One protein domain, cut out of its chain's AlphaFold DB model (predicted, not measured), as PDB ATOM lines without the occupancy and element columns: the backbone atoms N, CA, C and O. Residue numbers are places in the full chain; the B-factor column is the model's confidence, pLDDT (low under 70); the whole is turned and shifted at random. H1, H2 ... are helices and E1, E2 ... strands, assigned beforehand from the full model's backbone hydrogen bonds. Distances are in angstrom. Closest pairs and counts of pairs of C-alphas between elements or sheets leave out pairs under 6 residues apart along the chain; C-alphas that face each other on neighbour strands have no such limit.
ATOM      1  N   SER A 140     282.213 284.462 202.301       84.06
ATOM      2  CA  SER A 140     281.559 285.753 202.528       84.06
ATOM      3  C   SER A 140     282.538 286.913 202.360       84.06
ATOM      4  O   SER A 140     283.750 286.770 202.523       84.06
ATOM      5  N   ASN A 141     282.003 288.088 202.035       80.50
ATOM      6  CA  ASN A 141     282.729 289.348 202.115       80.50
ATOM      7  C   ASN A 141     282.366 290.031 203.439       80.50
ATOM      8  O   ASN A 141     281.190 290.310 203.683       80.50
ATOM      9  N   VAL A 142     283.368 290.271 204.284       82.56
ATOM     10  CA  VAL A 142     283.209 290.876 205.611       82.56
ATOM     11  C   VAL A 142     283.745 292.304 205.571       82.56
ATOM     12  O   VAL A 142     284.912 292.525 205.249       82.56
ATOM     13  N   ARG A 143     282.903 293.281 205.923       84.62
ATOM     14  CA  ARG A 143     283.310 294.670 206.163       84.62
ATOM     15  C   ARG A 143     283.074 295.008 207.628       84.62
ATOM     16  O   ARG A 143     281.934 295.198 208.046       84.62
ATOM     17  N   GLN A 144     284.154 295.107 208.388       83.38
ATOM     18  CA  GLN A 144     284.126 295.500 209.793       83.38
ATOM     19  C   GLN A 144     284.375 297.010 209.930       83.38
ATOM     20  O   GLN A 144     285.178 297.587 209.199       83.38
ATOM     21  N   SER A 145     283.700 297.657 210.873       84.31
ATOM     22  CA  SER A 145     284.017 299.008 211.336       84.31
ATOM     23  C   SER A 145     284.080 299.022 212.858       84.31
ATOM     24  O   SER A 145     283.120 298.657 213.539       84.31
ATOM     25  N   THR A 146     285.225 299.437 213.394       81.19
ATOM     26  CA  THR A 146     285.370 299.755 214.816       81.19
ATOM     27  C   THR A 146     284.580 301.021 215.105       81.19
ATOM     28  O   THR A 146     284.827 302.053 214.482       81.19
ATOM     29  N   GLU A 147     283.637 300.946 216.037       71.50
ATOM     30  CA  GLU A 147     282.917 302.118 216.522       71.50
ATOM     31  C   GLU A 147     283.471 302.467 217.903       71.50
ATOM     32  O   GLU A 147     283.278 301.727 218.868       71.50
ATOM     33  N   ASP A 148     284.186 303.589 218.004       62.62
ATOM     34  CA  ASP A 148     284.659 304.107 219.287       62.62
ATOM     35  C   ASP A 148     283.450 304.592 220.103       62.62
ATOM     36  O   ASP A 148     282.950 305.705 219.919       62.62
ATOM     37  N   VAL A 149     282.958 303.740 221.012       60.16
ATOM     38  CA  VAL A 149     281.721 303.948 221.793       60.16
ATOM     39  C   VAL A 149     281.909 304.967 222.932       60.16
ATOM     40  O   VAL A 149     281.545 304.747 224.083       60.16
ATOM     41  N   LEU A 150     282.445 306.140 222.602       51.66
ATOM     42  CA  LEU A 150     282.773 307.227 223.530       51.66
ATOM     43  C   LEU A 150     281.540 307.964 224.095       51.66
ATOM     44  O   LEU A 150     281.701 308.916 224.858       51.66
ATOM     45  N   GLN A 151     280.314 307.588 223.699       52.78
ATOM     46  CA  GLN A 151     279.082 308.323 224.042       52.78
ATOM     47  C   GLN A 151     277.864 307.463 224.442       52.78
ATOM     48  O   GLN A 151     276.824 308.028 224.790       52.78
ATOM     49  N   ILE A 152     277.951 306.125 224.460       54.75
ATOM     50  CA  ILE A 152     276.903 305.292 225.085       54.75
ATOM     51  C   ILE A 152     277.277 305.128 226.564       54.75
ATOM     52  O   ILE A 152     278.193 304.387 226.903       54.75
ATOM     53  N   GLY A 153     276.604 305.910 227.416       54.66
ATOM     54  CA  GLY A 153     277.042 306.293 228.766       54.66
ATOM     55  C   GLY A 153     277.669 305.210 229.656       54.66
ATOM     56  O   GLY A 153     277.155 304.099 229.788       54.66
ATOM     57  N   ASP A 154     278.759 305.601 230.324       59.88
ATOM     58  CA  ASP A 154     279.505 304.856 231.347       59.88
ATOM     59  C   ASP A 154     279.983 303.441 230.955       59.88
ATOM     60  O   ASP A 154     280.327 302.644 231.837       59.88
ATOM     61  N   ILE A 155     280.053 303.106 229.660       61.94
ATOM     62  CA  ILE A 155     280.823 301.945 229.188       61.94
ATOM     63  C   ILE A 155     282.297 302.184 229.538       61.94
ATOM     64  O   ILE A 155     282.899 303.179 229.143       61.94
ATOM     65  N   VAL A 156     282.849 301.283 230.350       59.16
ATOM     66  CA  VAL A 156     284.175 301.435 230.967       59.16
ATOM     67  C   VAL A 156     285.281 301.044 229.983       59.16
ATOM     68  O   VAL A 156     285.108 300.083 229.230       59.16
ATOM     69  N   ASP A 157     286.421 301.743 230.055       67.38
ATOM     70  CA  ASP A 157     287.654 301.464 229.305       67.38
ATOM     71  C   ASP A 157     287.969 299.962 229.173       67.38
ATOM     72  O   ASP A 157     287.896 299.198 230.141       67.38
ATOM     73  N   GLY A 158     288.401 299.562 227.972       68.06
ATOM     74  CA  GLY A 158     288.929 298.222 227.689       68.06
ATOM     75  C   GLY A 158     287.996 297.266 226.938       68.06
ATOM     76  O   GLY A 158     288.394 296.129 226.693       68.06
ATOM     77  N   VAL A 159     286.791 297.694 226.540       74.62
ATOM     78  CA  VAL A 159     285.880 296.889 225.703       74.62
ATOM     79  C   VAL A 159     285.675 297.543 224.337       74.62
ATOM     80  O   VAL A 159     285.034 298.583 224.230       74.62
ATOM     81  N   SER A 160     286.195 296.903 223.289       82.44
ATOM     82  CA  SER A 160     285.970 297.308 221.897       82.44
ATOM     83  C   SER A 160     284.661 296.734 221.357       82.44
ATOM     84  O   SER A 160     284.356 295.552 221.559       82.44
ATOM     85  N   VAL A 161     283.920 297.571 220.631       84.81
ATOM     86  CA  VAL A 161     282.696 297.201 219.913       84.81
ATOM     87  C   VAL A 161     282.927 297.391 218.418       84.81
ATOM     88  O   VAL A 161     283.523 298.375 217.980       84.81
ATOM     89  N   PHE A 162     282.468 296.423 217.633       87.12
ATOM     90  CA  PHE A 162     282.628 296.404 216.187       87.12
ATOM     91  C   PHE A 162     281.275 296.171 215.530       87.12
ATOM     92  O   PHE A 162     280.570 295.220 215.870       87.12
ATOM     93  N   SER A 163     280.941 297.006 214.555       86.88
ATOM     94  CA  SER A 163     279.844 296.743 213.634       86.88
ATOM     95  C   SER A 163     280.410 295.954 212.458       86.88
ATOM     96  O   SER A 163     281.329 296.406 211.776       86.88
ATOM     97  N   GLU A 164     279.937 294.727 212.261       87.81
ATOM     98  CA  GLU A 164     280.356 293.867 211.159       87.81
ATOM     99  C   GLU A 164     279.211 293.718 210.164       87.81
ATOM    100  O   GLU A 164     278.139 293.221 210.509       87.81
ATOM    101  N   ASN A 165     279.447 294.122 208.918       86.19
ATOM    102  CA  ASN A 165     278.528 293.909 207.815       86.19
ATOM    103  C   ASN A 165     279.059 292.799 206.900       86.19
ATOM    104  O   ASN A 165     280.048 292.986 206.188       86.19
ATOM    105  N   THR A 166     278.384 291.655 206.916       86.56
ATOM    106  CA  THR A 166     278.785 290.435 206.211       86.56
ATOM    107  C   THR A 166     277.791 290.142 205.095       86.56
ATOM    108  O   THR A 166     276.607 289.904 205.359       86.56
ATOM    109  N   LEU A 167     278.278 290.137 203.849       82.25
ATOM    110  CA  LEU A 167     277.519 289.658 202.694       82.25
ATOM    111  C   LEU A 167     277.966 288.247 202.307       82.25
ATOM    112  O   LEU A 167     279.122 288.026 201.939       82.25
ATOM    113  N   ASP A 168     277.018 287.319 202.329       80.00
ATOM    114  CA  ASP A 168     277.159 286.000 201.724       80.00
ATOM    115  C   ASP A 168     277.189 286.127 200.190       80.00
ATOM    116  O   ASP A 168     276.314 286.750 199.582       80.00
ATOM    117  N   LEU A 169     278.216 285.554 199.559       76.81
ATOM    118  CA  LEU A 169     278.398 285.601 198.108       76.81
ATOM    119  C   LEU A 169     277.528 284.574 197.364       76.81
ATOM    120  O   LEU A 169     277.289 284.764 196.173       76.81
ATOM    121  N   GLU A 170     277.035 283.532 198.043       78.00
ATOM    122  CA  GLU A 170     276.204 282.475 197.450       78.00
ATOM    123  C   GLU A 170     274.712 282.836 197.458       78.00
ATOM    124  O   GLU A 170     274.027 282.658 196.450       78.00
ATOM    125  N   SER A 171     274.192 283.369 198.572       86.38
ATOM    126  CA  SER A 171     272.778 283.775 198.683       86.38
ATOM    127  C   SER A 171     272.507 285.257 198.398       86.38
ATOM    128  O   SER A 171     271.343 285.661 198.346       86.38
ATOM    129  N   HIS A 172     273.558 286.074 198.256       83.12
ATOM    130  CA  HIS A 172     273.505 287.544 198.223       83.12
ATOM    131  C   HIS A 172     272.838 288.199 199.452       83.12
ATOM    132  O   HIS A 172     272.494 289.383 199.412       83.12
ATOM    133  N   GLN A 173     272.665 287.469 200.559       89.81
ATOM    134  CA  GLN A 173     272.113 288.030 201.791       89.81
ATOM    135  C   GLN A 173     273.153 288.891 202.513       89.81
ATOM    136  O   GLN A 173     274.306 288.497 202.692       89.81
ATOM    137  N   ASN A 174     272.720 290.074 202.948       89.88
ATOM    138  CA  ASN A 174     273.512 291.008 203.740       89.88
ATOM    139  C   ASN A 174     273.059 290.950 205.204       89.88
ATOM    140  O   ASN A 174     271.864 291.054 205.479       89.88
ATOM    141  N   SER A 175     274.001 290.838 206.138       90.56
ATOM    142  CA  SER A 175     273.724 290.742 207.575       90.56
ATOM    143  C   SER A 175     274.640 291.662 208.379       90.56
ATOM    144  O   SER A 175     275.852 291.661 208.184       90.56
ATOM    145  N   THR A 176     274.063 292.448 209.290       88.62
ATOM    146  CA  THR A 176     274.811 293.340 210.188       88.62
ATOM    147  C   THR A 176     274.799 292.766 211.601       88.62
ATOM    148  O   THR A 176     273.731 292.486 212.142       88.62
ATOM    149  N   THR A 177     275.976 292.595 212.199       88.69
ATOM    150  CA  THR A 177     276.164 292.034 213.543       88.69
ATOM    151  C   THR A 177     277.002 292.982 214.389       88.69
ATOM    152  O   THR A 177     278.110 293.344 214.001       88.69
ATOM    153  N   CYS A 178     276.514 293.345 215.575       89.44
ATOM    154  CA  CYS A 178     277.319 294.043 216.575       89.44
ATOM    155  C   CYS A 178     278.119 293.015 217.389       89.44
ATOM    156  O   CYS A 178     277.538 292.105 217.985       89.44
ATOM    157  N   LYS A 179     279.449 293.138 217.401       91.31
ATOM    158  CA  LYS A 179     280.370 292.239 218.109       91.31
ATOM    159  C   LYS A 179     281.080 292.986 219.231       91.31
ATOM    160  O   LYS A 179     281.681 294.033 219.011       91.31
ATOM    161  N   VAL A 180     281.056 292.404 220.425       91.19
ATOM    162  CA  VAL A 180     281.779 292.884 221.609       91.19
ATOM    163  C   VAL A 180     282.873 291.865 221.913       91.19
ATOM    164  O   VAL A 180     282.576 290.674 222.005       91.19
ATOM    165  N   VAL A 181     284.131 292.295 222.043       90.81
ATOM    166  CA  VAL A 181     285.271 291.367 222.164       90.81
ATOM    167  C   VAL A 181     285.989 291.543 223.499       90.81
ATOM    168  O   VAL A 181     286.459 292.631 223.819       90.81
ATOM    169  N   CYS A 182     286.140 290.447 224.247       89.94
ATOM    170  CA  CYS A 182     287.066 290.355 225.373       89.94
ATOM    171  C   CYS A 182     288.305 289.552 224.946       89.94
ATOM    172  O   CYS A 182     288.177 288.425 224.475       89.94
ATOM    173  N   GLN A 183     289.500 290.132 225.104       89.25
ATOM    174  CA  GLN A 183     290.782 289.455 224.837       89.25
ATOM    175  C   GLN A 183     291.515 289.021 226.119       89.25
ATOM    176  O   GLN A 183     292.545 288.354 226.050       89.25
ATOM    177  N   SER A 184     291.013 289.416 227.294       86.50
ATOM    178  CA  SER A 184     291.622 289.082 228.583       86.50
ATOM    179  C   SER A 184     291.133 287.733 229.103       86.50
ATOM    180  O   SER A 184     289.967 287.381 228.955       86.50
ATOM    181  N   THR A 185     292.016 287.013 229.793       87.62
ATOM    182  CA  THR A 185     291.701 285.783 230.535       87.62
ATOM    183  C   THR A 185     291.514 286.019 232.040       87.62
ATOM    184  O   THR A 185     291.437 285.059 232.802       87.62
ATOM    185  N   SER A 186     291.466 287.279 232.494       92.94
ATOM    186  CA  SER A 186     291.243 287.619 233.905       92.94
ATOM    187  C   SER A 186     289.756 287.679 234.272       92.94
ATOM    188  O   SER A 186     288.961 288.299 233.565       92.94
ATOM    189  N   ASP A 187     289.407 287.111 235.432       93.25
ATOM    190  CA  ASP A 187     288.036 287.102 235.969       93.25
ATOM    191  C   ASP A 187     287.413 288.508 236.017       93.25
ATOM    192  O   ASP A 187     286.247 288.685 235.682       93.25
ATOM    193  N   GLU A 188     288.200 289.526 236.384       92.88
ATOM    194  CA  GLU A 188     287.746 290.921 236.462       92.88
ATOM    195  C   GLU A 188     287.315 291.470 235.093       92.88
ATOM    196  O   GLU A 188     286.218 292.010 234.957       92.88
ATOM    197  N   ALA A 189     288.134 291.268 234.056       89.31
ATOM    198  CA  ALA A 189     287.819 291.719 232.702       89.31
ATOM    199  C   ALA A 189     286.663 290.915 232.083       89.31
ATOM    200  O   ALA A 189     285.886 291.456 231.299       89.31
ATOM    201  N   TRP A 190     286.513 289.643 232.464       91.19
ATOM    202  CA  TRP A 190     285.369 288.821 232.074       91.19
ATOM    203  C   TRP A 190     284.065 289.289 232.742       91.19
ATOM    204  O   TRP A 190     283.051 289.459 232.066       91.19
ATOM    205  N   ASN A 191     284.093 289.593 234.044       92.62
ATOM    206  CA  ASN A 191     282.960 290.182 234.765       92.62
ATOM    207  C   ASN A 191     282.569 291.552 234.180       92.62
ATOM    208  O   ASN A 191     281.386 291.824 233.975       92.62
ATOM    209  N   GLN A 192     283.557 292.396 233.862       90.44
ATOM    210  CA  GLN A 192     283.371 293.700 233.217       90.44
ATOM    211  C   GLN A 192     282.766 293.564 231.808       90.44
ATOM    212  O   GLN A 192     281.833 294.290 231.463       90.44
ATOM    213  N   PHE A 193     283.243 292.602 231.011       91.00
ATOM    214  CA  PHE A 193     282.683 292.265 229.701       91.00
ATOM    215  C   PHE A 193     281.213 291.834 229.803       91.00
ATOM    216  O   PHE A 193     280.367 292.417 229.129       91.00
ATOM    217  N   LEU A 194     280.880 290.897 230.700       92.88
ATOM    218  CA  LEU A 194     279.497 290.456 230.911       92.88
ATOM    219  C   LEU A 194     278.581 291.598 231.386       92.88
ATOM    220  O   LEU A 194     277.447 291.706 230.920       92.88
ATOM    221  N   ALA A 195     279.071 292.485 232.258       92.00
ATOM    222  CA  ALA A 195     278.328 293.668 232.693       92.00
ATOM    223  C   ALA A 195     278.070 294.660 231.542       92.00
ATOM    224  O   ALA A 195     276.989 295.248 231.466       92.00
ATOM    225  N   ASN A 196     279.022 294.822 230.618       89.38
ATOM    226  CA  ASN A 196     278.829 295.629 229.412       89.38
ATOM    227  C   ASN A 196     277.849 294.960 228.427       89.38
ATOM    228  O   ASN A 196     276.988 295.651 227.884       89.38
ATOM    229  N   CYS A 197     277.894 293.634 228.253       91.25
ATOM    230  CA  CYS A 197     276.906 292.898 227.454       91.25
ATOM    231  C   CYS A 197     275.476 293.044 228.003       91.25
ATOM    232  O   CYS A 197     274.552 293.275 227.223       91.25
ATOM    233  N   ASP A 198     275.281 292.975 229.327       91.44
ATOM    234  CA  ASP A 198     273.963 293.188 229.939       91.44
ATOM    235  C   ASP A 198     273.428 294.601 229.651       91.44
ATOM    236  O   ASP A 198     272.313 294.748 229.148       91.44
ATOM    237  N   ARG A 199     274.257 295.634 229.867       89.19
ATOM    238  CA  ARG A 199     273.920 297.039 229.568       89.19
ATOM    239  C   ARG A 199     273.561 297.260 228.098       89.19
ATOM    240  O   ARG A 199     272.574 297.936 227.817       89.19
ATOM    241  N   LEU A 200     274.332 296.685 227.174       87.31
ATOM    242  CA  LEU A 200     274.066 296.780 225.737       87.31
ATOM    243  C   LEU A 200     272.743 296.087 225.380       87.31
ATOM    244  O   LEU A 200     271.903 296.710 224.735       87.31
ATOM    245  N   SER A 201     272.498 294.870 225.888       90.62
ATOM    246  CA  SER A 201     271.222 294.157 225.691       90.62
ATOM    247  C   SER A 201     270.017 294.911 226.269       90.62
ATOM    248  O   SER A 201     268.917 294.809 225.739       90.62
ATOM    249  N   ALA A 202     270.216 295.692 227.338       89.44
ATOM    250  CA  ALA A 202     269.187 296.517 227.969       89.44
ATOM    251  C   ALA A 202     268.862 297.801 227.191       89.44
ATOM    252  O   ALA A 202     267.801 298.390 227.409       89.44
ATOM    253  N   SER A 203     269.756 298.253 226.308       80.88
ATOM    254  CA  SER A 203     269.537 299.467 225.528       80.88
ATOM    255  C   SER A 203     268.507 299.221 224.422       80.88
ATOM    256  O   SER A 203     268.675 298.359 223.565       80.88
ATOM    257  N   VAL A 204     267.413 299.990 224.437       72.12
ATOM    258  CA  VAL A 204     266.512 300.062 223.280       72.12
ATOM    259  C   VAL A 204     267.276 300.795 222.178       72.12
ATOM    260  O   VAL A 204     267.729 301.917 222.434       72.12
ATOM    261  N   PRO A 205     267.433 300.214 220.973       65.88
ATOM    262  CA  PRO A 205     268.053 300.918 219.863       65.88
ATOM    263  C   PRO A 205     267.350 302.256 219.648       65.88
ATOM    264  O   PRO A 205     266.121 302.305 219.545       65.88
TER     265      PRO A 205
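What this domain is: This is residues 140 to 205 of the 216 residues of an uncharacterized protein of Coniophora puteana (strain RWD-64-598) (UniProt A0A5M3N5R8). Three antiparallel strands, E1, E2 and E3, make a long, twisted ribbon, with the helix H1 and the loop of residues 148 to 159 at one end. The printed part has 66 residues, with E1, E2, E3 and H1 in that order; the sheet E1 - E2 - E3 is a meander, each strand the antiparallel neighbour of the one before. The class is mixed; the whole is loose, radius of gyration of the C-alphas 14.0 A, spanning 41 by 28 by 18 A.

How they stand to each other: Inner strand E2, residues 160 to 168, forms hairpins with E1, residues 140 to 147, at 158 degrees, and E3, residues 174 to 181, at 154 degrees. N 143 and O 165, and N 164 and O 177, are 2.9 A apart, within hydrogen-bond range. H1, residues 187 to 202, is on the sheet but only grazes it, with residues 193 to 200; the closest C-alphas of E3 and H1, Val 180 and Cys 197, are 7.6 A apart. In H1 every O i to N i+4 pair is within range.

Where its parts are: E2 measures 24.7 A, E1 21.6 A, E3 21.9 A and H1 22.5 A. E1 begins at C-alpha 140 (281.559, 285.753, 202.528); H1 ends at C-alpha 202 (269.187, 296.517, 227.969).

The domain as a whole: The farthest C-alphas, Glu 170 and Glu 188, are 41.6 A apart. The printed part has no cut; the E1 to E2 link is long. pLDDT is under 70 at residues 148 to 158 and 205.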